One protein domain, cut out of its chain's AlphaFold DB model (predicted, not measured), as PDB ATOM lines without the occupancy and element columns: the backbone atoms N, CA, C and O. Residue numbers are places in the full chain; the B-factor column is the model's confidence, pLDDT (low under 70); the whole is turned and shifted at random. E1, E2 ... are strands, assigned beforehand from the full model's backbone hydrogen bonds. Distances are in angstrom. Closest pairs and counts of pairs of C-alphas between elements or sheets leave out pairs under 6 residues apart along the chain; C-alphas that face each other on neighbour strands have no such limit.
ATOM      1  N   PHE A  36     -53.072 -27.994  20.988       67.81
ATOM      2  CA  PHE A  36     -52.341 -29.227  20.708       67.81
ATOM      3  C   PHE A  36     -53.246 -30.240  20.012       67.81
ATOM      4  O   PHE A  36     -54.299 -30.609  20.529       67.81
ATOM      5  N   CYS A  37     -52.811 -30.736  18.856       74.31
ATOM      6  CA  CYS A  37     -53.451 -31.887  18.236       74.31
ATOM      7  C   CYS A  37     -53.049 -33.186  18.940       74.31
ATOM      8  O   CYS A  37     -51.917 -33.322  19.412       74.31
ATOM      9  N   LYS A  38     -53.966 -34.162  18.953       81.31
ATOM     10  CA  LYS A  38     -53.658 -35.542  19.352       81.31
ATOM     11  C   LYS A  38     -52.482 -36.094  18.513       81.31
ATOM     12  O   LYS A  38     -52.324 -35.695  17.353       81.31
ATOM     13  N   PRO A  39     -51.676 -37.030  19.048       84.56
ATOM     14  CA  PRO A  39     -50.738 -37.803  18.240       84.56
ATOM     15  C   PRO A  39     -51.446 -38.425  17.027       84.56
ATOM     16  O   PRO A  39     -52.583 -38.881  17.134       84.56
ATOM     17  N   GLY A  40     -50.777 -38.413  15.876       84.25
ATOM     18  CA  GLY A  40     -51.350 -38.801  14.586       84.25
ATOM     19  C   GLY A  40     -52.058 -37.690  13.807       84.25
ATOM     20  O   GLY A  40     -52.538 -37.959  12.708       84.25
ATOM     21  N   SER A  41     -52.082 -36.451  14.308       85.31
ATOM     22  CA  SER A  41     -52.638 -35.289  13.595       85.31
ATOM     23  C   SER A  41     -51.688 -34.088  13.625       85.31
ATOM     24  O   SER A  41     -50.897 -33.926  14.553       85.31
ATOM     25  N   GLU A  42     -51.776 -33.207  12.632       86.38
ATOM     26  CA  GLU A  42     -51.038 -31.943  12.545       86.38
ATOM     27  C   GLU A  42     -51.941 -30.715  12.672       86.38
ATOM     28  O   GLU A  42     -53.141 -30.775  12.399       86.38
ATOM     29  N   TRP A  43     -51.356 -29.586  13.080       81.69
ATOM     30  CA  TRP A  43     -52.066 -28.313  13.171       81.69
ATOM     31  C   TRP A  43     -52.069 -27.603  11.816       81.69
ATOM     32  O   TRP A  43     -51.019 -27.393  11.209       81.69
ATOM     33  N   THR A  44     -53.251 -27.207  11.351       78.44
ATOM     34  CA  THR A  44     -53.450 -26.491  10.087       78.44
ATOM     35  C   THR A  44     -54.217 -25.191  10.322       78.44
ATOM     36  O   THR A  44     -54.804 -24.989  11.383       78.44
ATOM     37  N   LEU A  45     -54.282 -24.323   9.305       74.44
ATOM     38  CA  LEU A  45     -55.077 -23.084   9.344       74.44
ATOM     39  C   LEU A  45     -56.583 -23.313   9.598       74.44
ATOM     40  O   LEU A  45     -57.282 -22.370   9.952       74.44
ATOM     41  N   PHE A  46     -57.072 -24.550   9.449       78.00
ATOM     42  CA  PHE A  46     -58.467 -24.944   9.677       78.00
ATOM     43  C   PHE A  46     -58.631 -25.898  10.881       78.00
ATOM     44  O   PHE A  46     -59.656 -26.563  11.006       78.00
ATOM     45  N   GLY A  47     -57.628 -25.984  11.764       77.75
ATOM     46  CA  GLY A  47     -57.616 -26.869  12.934       77.75
ATOM     47  C   GLY A  47     -56.797 -28.149  12.730       77.75
ATOM     48  O   GLY A  47     -55.942 -28.225  11.844       77.75
ATOM     49  N   CYS A  48     -57.029 -29.157  13.574       82.88
ATOM     50  CA  CYS A  48     -56.283 -30.416  13.533       82.88
ATOM     51  C   CYS A  48     -56.705 -31.308  12.359       82.88
ATOM     52  O   CYS A  48     -57.881 -31.635  12.213       82.88
ATOM     53  N   ARG A  49     -55.728 -31.763  11.570       87.00
ATOM     54  CA  ARG A  49     -55.908 -32.696  10.450       87.00
ATOM     55  C   ARG A  49     -55.123 -33.975  10.706       87.00
ATOM     56  O   ARG A  49     -53.938 -33.907  11.013       87.00
ATOM     57  N   ASP A  50     -55.761 -35.130  10.570       88.75
ATOM     58  CA  ASP A  50     -55.080 -36.421  10.716       88.75
ATOM     59  C   ASP A  50     -54.012 -36.623   9.625       88.75
ATOM     60  O   ASP A  50     -54.195 -36.221   8.473       88.75
ATOM     61  N   CYS A  51     -52.887 -37.243   9.988       88.56
ATOM     62  CA  CYS A  51     -51.829 -37.572   9.041       88.56
ATOM     63  C   CYS A  51     -52.341 -38.561   7.990       88.56
ATOM     64  O   CYS A  51     -53.011 -39.547   8.315       88.56
ATOM     65  N   ALA A  52     -51.996 -38.296   6.730       90.25
ATOM     66  CA  ALA A  52     -52.250 -39.210   5.624       90.25
ATOM     67  C   ALA A  52     -51.429 -40.511   5.781       90.25
ATOM     68  O   ALA A  52     -50.368 -40.478   6.411       90.25
ATOM     69  N   PRO A  53     -51.875 -41.637   5.187       90.25
ATOM     70  CA  PRO A  53     -51.120 -42.890   5.191       90.25
ATOM     71  C   PRO A  53     -49.672 -42.714   4.716       90.25
ATOM     72  O   PRO A  53     -49.392 -41.934   3.804       90.25
ATOM     73  N   GLY A  54     -48.741 -43.432   5.345       85.69
ATOM     74  CA  GLY A  54     -47.299 -43.267   5.127       85.69
ATOM     75  C   GLY A  54     -46.690 -42.034   5.808       85.69
ATOM     76  O   GLY A  54     -45.515 -41.737   5.588       85.69
ATOM     77  N   SER A  55     -47.455 -41.311   6.630       89.50
ATOM     78  CA  SER A  55     -46.961 -40.267   7.531       89.50
ATOM     79  C   SER A  55     -47.451 -40.469   8.966       89.50
ATOM     80  O   SER A  55     -48.500 -41.063   9.208       89.50
ATOM     81  N   PHE A  56     -46.694 -39.951   9.930       89.12
ATOM     82  CA  PHE A  56     -46.972 -40.062  11.360       89.12
ATOM     83  C   PHE A  56     -46.709 -38.737  12.086       89.12
ATOM     84  O   PHE A  56     -45.946 -37.891  11.611       89.12
ATOM     85  N   ASN A  57     -47.298 -38.563  13.270       87.88
ATOM     86  CA  ASN A  57     -46.900 -37.502  14.199       87.88
ATOM     87  C   ASN A  57     -46.900 -38.032  15.647       87.88
ATOM     88  O   ASN A  57     -47.980 -38.322  16.164       87.88
ATOM     89  N   PRO A  58     -45.747 -38.127  16.338       82.38
ATOM     90  CA  PRO A  58     -45.699 -38.618  17.718       82.38
ATOM     91  C   PRO A  58     -46.338 -37.651  18.733       82.38
ATOM     92  O   PRO A  58     -46.571 -38.037  19.875       82.38
ATOM     93  N   GLY A  59     -46.650 -36.413  18.327       75.62
ATOM     94  CA  GLY A  59     -47.150 -35.348  19.196       75.62
ATOM     95  C   GLY A  59     -46.031 -34.468  19.769       75.62
ATOM     96  O   GLY A  59     -44.842 -34.714  19.561       75.62
ATOM     97  N   GLY A  60     -46.422 -33.408  20.481       69.12
ATOM     98  CA  GLY A  60     -45.513 -32.420  21.077       69.12
ATOM     99  C   GLY A  60     -45.517 -31.059  20.370       69.12
ATOM    100  O   GLY A  60     -46.409 -30.749  19.587       69.12
ATOM    101  N   LEU A  61     -44.510 -30.226  20.660       58.44
ATOM    102  CA  LEU A  61     -44.463 -28.797  20.294       58.44
ATOM    103  C   LEU A  61     -44.252 -28.488  18.795       58.44
ATOM    104  O   LEU A  61     -44.322 -27.323  18.409       58.44
ATOM    105  N   LEU A  62     -43.982 -29.491  17.950       58.88
ATOM    106  CA  LEU A  62     -43.852 -29.341  16.493       58.88
ATOM    107  C   LEU A  62     -44.924 -30.166  15.770       58.88
ATOM    108  O   LEU A  62     -44.640 -31.228  15.215       58.88
ATOM    109  N   SER A  63     -46.150 -29.646  15.782       68.19
ATOM    110  CA  SER A  63     -47.396 -30.259  15.299       68.19
ATOM    111  C   SER A  63     -47.489 -30.432  13.770       68.19
ATOM    112  O   SER A  63     -48.432 -29.927  13.167       68.19
ATOM    113  N   ARG A  64     -46.536 -31.124  13.131       83.94
ATOM    114  CA  ARG A  64     -46.565 -31.461  11.693       83.94
ATOM    115  C   ARG A  64     -46.337 -32.945  11.434       83.94
ATOM    116  O   ARG A  64     -45.494 -33.564  12.089       83.94
ATOM    117  N   CYS A  65     -47.048 -33.492  10.454       88.00
ATOM    118  CA  CYS A  65     -46.869 -34.867  10.010       88.00
ATOM    119  C   CYS A  65     -45.489 -35.039   9.360       88.00
ATOM    120  O   CYS A  65     -44.989 -34.160   8.655       88.00
ATOM    121  N   ARG A  66     -44.855 -36.180   9.620       88.81
ATOM    122  CA  ARG A  66     -43.558 -36.573   9.061       88.81
ATOM    123  C   ARG A  66     -43.752 -37.838   8.243       88.81
ATOM    124  O   ARG A  66     -44.461 -38.737   8.684       88.81
ATOM    125  N   THR A  67     -43.116 -37.929   7.083       90.31
ATOM    126  CA  THR A  67     -43.133 -39.153   6.274       90.31
ATOM    127  C   THR A  67     -42.435 -40.292   7.008       90.31
ATOM    128  O   THR A  67     -41.412 -40.075   7.664       90.31
ATOM    129  N   CYS A  68     -42.958 -41.505   6.871       89.94
ATOM    130  CA  CYS A  68     -42.323 -42.702   7.403       89.94
ATOM    131  C   CYS A  68     -40.921 -42.918   6.799       89.94
ATOM    132  O   CYS A  68     -40.739 -42.714   5.595       89.94
ATOM    133  N   PRO A  69     -39.919 -43.319   7.603       88.12
ATOM    134  CA  PRO A  69     -38.583 -43.629   7.103       88.12
ATOM    135  C   PRO A  69     -38.578 -44.917   6.262       88.12
ATOM    136  O   PRO A  69     -39.494 -45.742   6.339       88.12
ATOM    137  N   SER A  70     -37.524 -45.105   5.463       86.69
ATOM    138  CA  SER A  70     -37.371 -46.241   4.544       86.69
ATOM    139  C   SER A  70     -37.646 -47.595   5.211       86.69
ATOM    140  O   SER A  70     -37.216 -47.850   6.337       86.69
ATOM    141  N   GLY A  71     -38.373 -48.465   4.503       82.75
ATOM    142  CA  GLY A  71     -38.766 -49.784   5.010       82.75
ATOM    143  C   GLY A  71     -39.937 -49.774   6.004       82.75
ATOM    144  O   GLY A  71     -40.248 -50.824   6.558       82.75
ATOM    145  N   SER A  72     -40.606 -48.637   6.227       88.81
ATOM    146  CA  SER A  72     -41.784 -48.531   7.103       88.81
ATOM    147  C   SER A  72     -42.983 -47.858   6.424       88.81
ATOM    148  O   SER A  72     -42.843 -47.205   5.388       88.81
ATOM    149  N   SER A  73     -44.174 -48.040   6.990       88.81
ATOM    150  CA  SER A  73     -45.408 -47.349   6.599       88.81
ATOM    151  C   SER A  73     -46.309 -47.111   7.814       88.81
ATOM    152  O   SER A  73     -46.014 -47.562   8.920       88.81
ATOM    153  N   SER A  74     -47.383 -46.353   7.622       89.44
ATOM    154  CA  SER A  74     -48.397 -46.071   8.639       89.44
ATOM    155  C   SER A  74     -49.779 -45.997   7.998       89.44
ATOM    156  O   SER A  74     -49.915 -45.612   6.830       89.44
ATOM    157  N   GLY A  75     -50.813 -46.339   8.763       85.31
ATOM    158  CA  GLY A  75     -52.192 -45.984   8.441       85.31
ATOM    159  C   GLY A  75     -52.452 -44.478   8.564       85.31
ATOM    160  O   GLY A  75     -51.581 -43.692   8.942       85.31
ATOM    161  N   SER A  76     -53.681 -44.057   8.260       85.38
ATOM    162  CA  SER A  76     -54.134 -42.710   8.615       85.38
ATOM    163  C   SER A  76     -54.188 -42.544  10.136       85.38
ATOM    164  O   SER A  76     -54.504 -43.495  10.851       85.38
ATOM    165  N   CYS A  77     -53.976 -41.319  10.623       84.25
ATOM    166  CA  CYS A  77     -54.136 -40.962  12.040       84.25
ATOM    167  C   CYS A  77     -53.109 -41.606  13.010       84.25
ATOM    168  O   CYS A  77     -53.368 -41.665  14.212       84.25
ATOM    169  N   GLU A  78     -51.958 -42.104  12.536       87.12
ATOM    170  CA  GLU A  78     -50.994 -42.845  13.371       87.12
ATOM    171  C   GLU A  78     -49.867 -41.991  13.986       87.12
ATOM    172  O   GLU A  78     -49.307 -41.081  13.373       87.12
ATOM    173  N   SER A  79     -49.469 -42.338  15.213       85.81
ATOM    174  CA  SER A  79     -48.396 -41.668  15.964       85.81
ATOM    175  C   SER A  79     -46.989 -42.246  15.747       85.81
ATOM    176  O   SER A  79     -46.011 -41.687  16.243       85.81
ATOM    177  N   SER A  80     -46.870 -43.349  15.007       87.38
ATOM    178  CA  SER A  80     -45.625 -44.086  14.740       87.38
ATOM    179  C   SER A  80     -45.797 -44.963  13.502       87.38
ATOM    180  O   SER A  80     -46.858 -45.568  13.372       87.38
ATOM    181  N   CYS A  81     -44.764 -45.143  12.685       90.62
ATOM    182  CA  CYS A  81     -44.786 -46.093  11.570       90.62
ATOM    183  C   CYS A  81     -44.494 -47.523  12.050       90.62
ATOM    184  O   CYS A  81     -43.805 -47.712  13.052       90.62
ATOM    185  N   PHE A  82     -44.951 -48.537  11.323       89.81
ATOM    186  CA  PHE A  82     -44.563 -49.940  11.493       89.81
ATOM    187  C   PHE A  82     -43.690 -50.396  10.316       89.81
ATOM    188  O   PHE A  82     -43.803 -49.877   9.207       89.81
ATOM    189  N   CYS A  83     -42.796 -51.361  10.539       89.75
ATOM    190  CA  CYS A  83     -41.947 -51.873   9.461       89.75
ATOM    191  C   CYS A  83     -42.765 -52.655   8.426       89.75
ATOM    192  O   CYS A  83     -43.663 -53.418   8.782       89.75
ATOM    193  N   ASN A  84     -42.452 -52.482   7.147       89.19
ATOM    194  CA  ASN A  84     -43.078 -53.232   6.063       89.19
ATOM    195  C   ASN A  84     -42.612 -54.703   6.090       89.19
ATOM    196  O   ASN A  84     -41.528 -54.983   6.610       89.19
ATOM    197  N   PRO A  85     -43.383 -55.649   5.518       87.69
ATOM    198  CA  PRO A  85     -42.931 -57.029   5.351       87.69
ATOM    199  C   PRO A  85     -41.560 -57.098   4.661       87.69
ATOM    200  O   PRO A  85     -41.310 -56.371   3.701       87.69
ATOM    201  N   GLY A  86     -40.672 -57.955   5.164       84.38
ATOM    202  CA  GLY A  86     -39.263 -58.015   4.751       84.38
ATOM    203  C   GLY A  86     -38.335 -57.032   5.480       84.38
ATOM    204  O   GLY A  86     -37.136 -57.027   5.214       84.38
ATOM    205  N   SER A  87     -38.845 -56.210   6.403       88.44
ATOM    206  CA  SER A  87     -38.055 -55.376   7.323       88.44
ATOM    207  C   SER A  87     -38.501 -55.551   8.783       88.44
ATOM    208  O   SER A  87     -39.588 -56.069   9.051       88.44
ATOM    209  N   TYR A  88     -37.671 -55.134   9.741       88.62
ATOM    210  CA  TYR A  88     -37.954 -55.216  11.179       88.62
ATOM    211  C   TYR A  88     -37.338 -54.051  11.970       88.62
ATOM    212  O   TYR A  88     -36.454 -53.338  11.488       88.62
ATOM    213  N   SER A  89     -37.799 -53.869  13.207       88.56
ATOM    214  CA  SER A  89     -37.148 -53.039  14.231       88.56
ATOM    215  C   SER A  89     -37.422 -53.634  15.612       88.56
ATOM    216  O   SER A  89     -38.486 -54.209  15.814       88.56
ATOM    217  N   GLY A  90     -36.521 -53.500  16.591       82.94
ATOM    218  CA  GLY A  90     -36.668 -54.190  17.891       82.94
ATOM    219  C   GLY A  90     -37.974 -53.883  18.652       82.94
ATOM    220  O   GLY A  90     -38.475 -54.705  19.418       82.94
ATOM    221  N   SER A  91     -38.574 -52.719  18.400       81.56
ATOM    222  CA  SER A  91     -39.886 -52.287  18.902       81.56
ATOM    223  C   SER A  91     -41.074 -52.736  18.030       81.56
ATOM    224  O   SER A  91     -42.201 -52.818  18.527       81.56
ATOM    225  N   GLY A  92     -40.850 -53.021  16.742       78.94
ATOM    226  CA  GLY A  92     -41.862 -53.263  15.700       78.94
ATOM    227  C   GLY A  92     -42.491 -51.980  15.134       78.94
ATOM    228  O   GLY A  92     -43.243 -52.020  14.158       78.94
ATOM    229  N   ARG A  93     -42.181 -50.828  15.742       84.31
ATOM    230  CA  ARG A  93     -42.655 -49.487  15.371       84.31
ATOM    231  C   ARG A  93     -41.526 -48.467  15.479       84.31
ATOM    232  O   ARG A  93     -40.747 -48.518  16.427       84.31
ATOM    233  N   THR A  94     -41.459 -47.529  14.544       83.50
ATOM    234  CA  THR A  94     -40.448 -46.467  14.474       83.50
ATOM    235  C   THR A  94     -41.088 -45.079  14.450       83.50
ATOM    236  O   THR A  94     -42.187 -44.885  13.928       83.50
ATOM    237  N   ALA A  95     -40.384 -44.104  15.026       77.56
ATOM    238  CA  ALA A  95     -40.742 -42.687  15.023       77.56
ATOM    239  C   ALA A  95     -39.650 -41.804  14.376       77.56
ATOM    240  O   ALA A  95     -39.617 -40.593  14.601       77.56
ATOM    241  N   GLY A  96     -38.749 -42.397  13.579       75.75
ATOM    242  CA  GLY A  96     -37.715 -41.657  12.840       75.75
ATOM    243  C   GLY A  96     -36.552 -42.496  12.298       75.75
ATOM    244  O   GLY A  96     -35.898 -42.070  11.353       75.75
ATOM    245  N   GLU A  97     -36.311 -43.688  12.844       84.12
ATOM    246  CA  GLU A  97     -35.257 -44.605  12.390       84.12
ATOM    247  C   GLU A  97     -35.757 -45.510  11.253       84.12
ATOM    248  O   GLU A  97     -36.897 -45.978  11.284       84.12
ATOM    249  N   ALA A  98     -34.920 -45.768  10.246       87.19
ATOM    250  CA  ALA A  98     -35.256 -46.699   9.169       87.19
ATOM    251  C   ALA A  98     -35.344 -48.143   9.689       87.19
ATOM    252  O   ALA A  98     -34.602 -48.530  10.591       87.19
ATOM    253  N   CYS A  99     -36.237 -48.946   9.109       89.00
ATOM    254  CA  CYS A  99     -36.317 -50.364   9.452       89.00
ATOM    255  C   CYS A  99     -35.179 -51.144   8.786       89.00
ATOM    256  O   CYS A  99     -34.822 -50.883   7.635       89.00
ATOM    257  N   THR A 100     -34.640 -52.136   9.489       89.50
ATOM    258  CA  THR A 100     -33.590 -53.010   8.962       89.50
ATOM    259  C   THR A 100     -34.221 -54.066   8.062       89.50
ATOM    260  O   THR A 100     -35.136 -54.769   8.488       89.50
ATOM    261  N   SER A 101     -33.748 -54.203   6.823       87.62
ATOM    262  CA  SER A 101     -34.189 -55.279   5.927       87.62
ATOM    263  C   SER A 101     -33.721 -56.644   6.431       87.62
ATOM    264  O   SER A 101     -32.584 -56.785   6.887       87.62
ATOM    265  N   CYS A 102     -34.561 -57.671   6.305       87.75
ATOM    266  CA  CYS A 102     -34.154 -59.035   6.623       87.75
ATOM    267  C   CYS A 102     -33.053 -59.523   5.664       87.75
ATOM    268  O   CYS A 102     -33.146 -59.285   4.455       87.75
ATOM    269  N   PRO A 103     -32.025 -60.235   6.165       87.69
ATOM    270  CA  PRO A 103     -31.032 -60.867   5.306       87.69
ATOM    271  C   PRO A 103     -31.680 -61.961   4.447       87.69
ATOM    272  O   PRO A 103     -32.710 -62.541   4.805       87.69
ATOM    273  N   ALA A 104     -31.066 -62.273   3.306       84.56
ATOM    274  CA  ALA A 104     -31.553 -63.340   2.440       84.56
ATOM    275  C   ALA A 104     -31.600 -64.689   3.194       84.56
ATOM    276  O   ALA A 104     -30.731 -64.994   4.008       84.56
ATOM    277  N   GLY A 105     -32.650 -65.470   2.940       85.56
ATOM    278  CA  GLY A 105     -33.029 -66.664   3.699       85.56
ATOM    279  C   GLY A 105     -33.964 -66.413   4.887       85.56
ATOM    280  O   GLY A 105     -34.392 -67.375   5.528       85.56
ATOM    281  N   TYR A 106     -34.315 -65.155   5.169       89.81
ATOM    282  CA  TYR A 106     -35.197 -64.765   6.268       89.81
ATOM    283  C   TYR A 106     -36.357 -63.889   5.776       89.81
ATOM    284  O   TYR A 106     -36.252 -63.202   4.760       89.81
ATOM    285  N   ILE A 107     -37.466 -63.917   6.518       88.56
ATOM    286  CA  ILE A 107     -38.719 -63.219   6.204       88.56
ATOM    287  C   ILE A 107     -39.255 -62.481   7.432       88.56
ATOM    288  O   ILE A 107     -38.995 -62.880   8.567       88.56
ATOM    289  N   SER A 108     -40.074 -61.455   7.223       87.94
ATOM    290  CA  SER A 108     -40.819 -60.805   8.304       87.94
ATOM    291  C   SER A 108     -42.197 -60.337   7.837       87.94
ATOM    292  O   SER A 108     -42.393 -60.004   6.666       87.94
ATOM    293  N   GLY A 109     -43.165 -60.328   8.757       84.75
ATOM    294  CA  GLY A 109     -44.467 -59.691   8.551       84.75
ATOM    295  C   GLY A 109     -44.426 -58.184   8.826       84.75
ATOM    296  O   GLY A 109     -43.420 -57.652   9.294       84.75
ATOM    297  N   ALA A 110     -45.539 -57.492   8.575       85.75
ATOM    298  CA  ALA A 110     -45.662 -56.078   8.926       85.75
ATOM    299  C   ALA A 110     -45.554 -55.875  10.453       85.75
ATOM    300  O   ALA A 110     -46.153 -56.618  11.229       85.75
ATOM    301  N   GLY A 111     -44.786 -54.872  10.885       84.31
ATOM    302  CA  GLY A 111     -44.545 -54.554  12.296       84.31
ATOM    303  C   GLY A 111     -43.698 -55.579  13.060       84.31
ATOM    304  O   GLY A 111     -43.716 -55.587  14.293       84.31
ATOM    305  N   ALA A 112     -42.979 -56.462  12.361       87.12
ATOM    306  CA  ALA A 112     -42.162 -57.496  12.985       87.12
ATOM    307  C   ALA A 112     -41.010 -56.932  13.833       87.12
ATOM    308  O   ALA A 112     -40.400 -55.911  13.501       87.12
ATOM    309  N   ARG A 113     -40.694 -57.655  14.916       88.56
ATOM    310  CA  ARG A 113     -39.595 -57.328  15.839       88.56
ATOM    311  C   ARG A 113     -38.269 -58.015  15.534       88.56
ATOM    312  O   ARG A 113     -37.246 -57.591  16.055       88.56
ATOM    313  N   ASP A 114     -38.303 -59.055  14.708       88.44
ATOM    314  CA  ASP A 114     -37.148 -59.835  14.267       88.44
ATOM    315  C   ASP A 114     -37.494 -60.573  12.957       88.44
ATOM    316  O   ASP A 114     -38.666 -60.640  12.563       88.44
ATOM    317  N   CYS A 115     -36.488 -61.126  12.286       89.19
ATOM    318  CA  CYS A 115     -36.615 -61.868  11.037       89.19
ATOM    319  C   CYS A 115     -36.677 -63.384  11.280       89.19
ATOM    320  O   CYS A 115     -35.791 -63.985  11.884       89.19
ATOM    321  N   GLN A 116     -37.696 -64.047  10.736       88.88
ATOM    322  CA  GLN A 116     -37.858 -65.496  10.824       88.88
ATOM    323  C   GLN A 116     -37.088 -66.199   9.698       88.88
ATOM    324  O   GLN A 116     -37.315 -65.918   8.522       88.88
ATOM    325  N   LYS A 117     -36.229 -67.169  10.031       90.19
ATOM    326  CA  LYS A 117     -35.560 -68.011   9.024       90.19
ATOM    327  C   LYS A 117     -36.565 -68.840   8.214       90.19
ATOM    328  O   LYS A 117     -37.516 -69.393   8.772       90.19
ATOM    329  N   CYS A 118     -36.312 -68.995   6.918       90.56
ATOM    330  CA  CYS A 118     -37.001 -69.984   6.098       90.56
ATOM    331  C   CYS A 118     -36.650 -71.411   6.543       90.56
ATOM    332  O   CYS A 118     -35.551 -71.671   7.040       90.56
ATOM    333  N   GLN A 119     -37.594 -72.338   6.385       90.75
ATOM    334  CA  GLN A 119     -37.403 -73.751   6.729       90.75
ATOM    335  C   GLN A 119     -36.646 -74.492   5.614       90.75
ATOM    336  O   GLN A 119     -36.441 -73.951   4.525       90.75
ATOM    337  N   ALA A 120     -36.219 -75.731   5.873       89.19
ATOM    338  CA  ALA A 120     -35.582 -76.565   4.850       89.19
ATOM    339  C   ALA A 120     -36.483 -76.738   3.609       89.19
ATOM    340  O   ALA A 120     -37.710 -76.728   3.720       89.19
ATOM    341  N   ASN A 121     -35.869 -76.892   2.432       88.38
ATOM    342  CA  ASN A 121     -36.529 -76.890   1.116       88.38
ATOM    343  C   ASN A 121     -37.341 -75.620   0.792       88.38
ATOM    344  O   ASN A 121     -38.179 -75.632  -0.111       88.38
ATOM    345  N   THR A 122     -37.070 -74.511   1.485       90.88
ATOM    346  CA  THR A 122     -37.542 -73.177   1.103       90.88
ATOM    347  C   THR A 122     -36.391 -72.171   1.077       90.88
ATOM    348  O   THR A 122     -35.362 -72.371   1.726       90.88
ATOM    349  N   TYR A 123     -36.540 -71.096   0.309       90.75
ATOM    350  CA  TYR A 123     -35.562 -70.013   0.198       90.75
ATOM    351  C   TYR A 123     -36.259 -68.651   0.165       90.75
ATOM    352  O   TYR A 123     -37.432 -68.558  -0.199       90.75
ATOM    353  N   ALA A 124     -35.545 -67.583   0.521       89.12
ATOM    354  CA  ALA A 124     -36.041 -66.214   0.378       89.12
ATOM    355  C   ALA A 124     -34.924 -65.261  -0.048       89.12
ATOM    356  O   ALA A 124     -33.799 -65.352   0.435       89.12
ATOM    357  N   ASN A 125     -35.252 -64.294  -0.900       80.88
ATOM    358  CA  ASN A 125     -34.351 -63.206  -1.278       80.88
ATOM    359  C   ASN A 125     -35.089 -61.865  -1.127       80.88
ATOM    360  O   ASN A 125     -35.517 -61.271  -2.111       80.88
ATOM    361  N   GLY A 126     -35.336 -61.458   0.126       64.81
ATOM    362  CA  GLY A 126     -36.068 -60.227   0.465       64.81
ATOM    363  C   GLY A 126     -37.599 -60.297   0.331       64.81
ATOM    364  O   GLY A 126     -38.241 -59.257   0.227       64.81
ATOM    365  N   GLY A 127     -38.191 -61.497   0.314       74.94
ATOM    366  CA  GLY A 127     -39.635 -61.716   0.126       74.94
ATOM    367  C   GLY A 127     -40.203 -62.793   1.055       74.94
ATOM    368  O   GLY A 127     -39.703 -62.984   2.157       74.94
ATOM    369  N   SER A 128     -41.243 -63.512   0.623       82.19
ATOM    370  CA  SER A 128     -41.745 -64.708   1.317       82.19
ATOM    371  C   SER A 128     -40.848 -65.934   1.080       82.19
ATOM    372  O   SER A 128     -40.068 -65.968   0.129       82.19
ATOM    373  N   CYS A 129     -40.959 -66.962   1.935       89.50
ATOM    374  CA  CYS A 129     -40.271 -68.235   1.707       89.50
ATOM    375  C   CYS A 129     -40.929 -68.970   0.533       89.50
ATOM    376  O   CYS A 129     -42.093 -69.367   0.619       89.50
ATOM    377  N   LEU A 130     -40.178 -69.169  -0.544       90.50
ATOM    378  CA  LEU A 130     -40.591 -69.918  -1.726       90.50
ATOM    379  C   LEU A 130     -40.068 -71.360  -1.632       90.50
ATOM    380  O   LEU A 130     -38.933 -71.554  -1.192       90.50
ATOM    381  N   PRO A 131     -40.851 -72.382  -2.020       91.06
ATOM    382  CA  PRO A 131     -40.377 -73.761  -2.048       91.06
ATOM    383  C   PRO A 131     -39.328 -73.972  -3.145       91.06
ATOM    384  O   PRO A 131     -39.382 -73.348  -4.206       91.06
ATOM    385  N   CYS A 132     -38.392 -74.888  -2.908       90.56
ATOM    386  CA  CYS A 132     -37.475 -75.347  -3.945       90.56
ATOM    387  C   CYS A 132     -38.213 -76.132  -5.038       90.56
ATOM    388  O   CYS A 132     -39.150 -76.884  -4.762       90.56
ATOM    389  N   GLY A 133     -37.774 -75.967  -6.290       87.56
ATOM    390  CA  GLY A 133     -38.278 -76.756  -7.414       87.56
ATOM    391  C   GLY A 133     -37.872 -78.238  -7.325       87.56
ATOM    392  O   GLY A 133     -36.931 -78.570  -6.599       87.56
ATOM    393  N   PRO A 134     -38.540 -79.143  -8.068       83.81
ATOM    394  CA  PRO A 134     -38.221 -80.571  -8.060       83.81
ATOM    395  C   PRO A 134     -36.733 -80.847  -8.324       83.81
ATOM    396  O   PRO A 134     -36.162 -80.305  -9.266       83.81
TER     397      PRO A 134
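This is residues 36 to 134 of the 557 residues of the protein "GCC2 and GCC3 domain protein" of Rhizoctonia solani 123E (UniProt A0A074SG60). With little regular structure, this is a thin rod of irregular loops set one after another, the hairpin E1 and E2 at one end, E3 near the middle and residues 122 to 134 at the other end. Short antiparallel pairings, such as residues 106 to 107 with 116 to 117, recur along it. The printed part has 99 residues, 11 of them in three named strands, with no named helix: all strand, loose, radius of gyration of the C-alphas 16.9 A, spans 62 by 21 by 15 A.

E1, residues 41 to 44, begins at C-alpha 41 (-52.638, -35.289, 13.595). E2 is residues 47 to 50, 10.1 A long. E3, residues 81 to 83, ends at C-alpha 83 (-41.947, -51.873, 9.461).

E1 and E2 form an antiparallel hairpin, with N 42 and O 49 2.8 A apart, within hydrogen-bond range. E3 is apart from both and pairs with no named strand; short stretches 72 to 73 and 93 to 94 pair antiparallel with its residues.

The C-alphas farthest apart, Leu 45 and Pro 134, are 62.4 A apart. The printed part has no cut. The link E2 to E3 is long. Residues 36, 60 to 63 and 126 have pLDDT under 70.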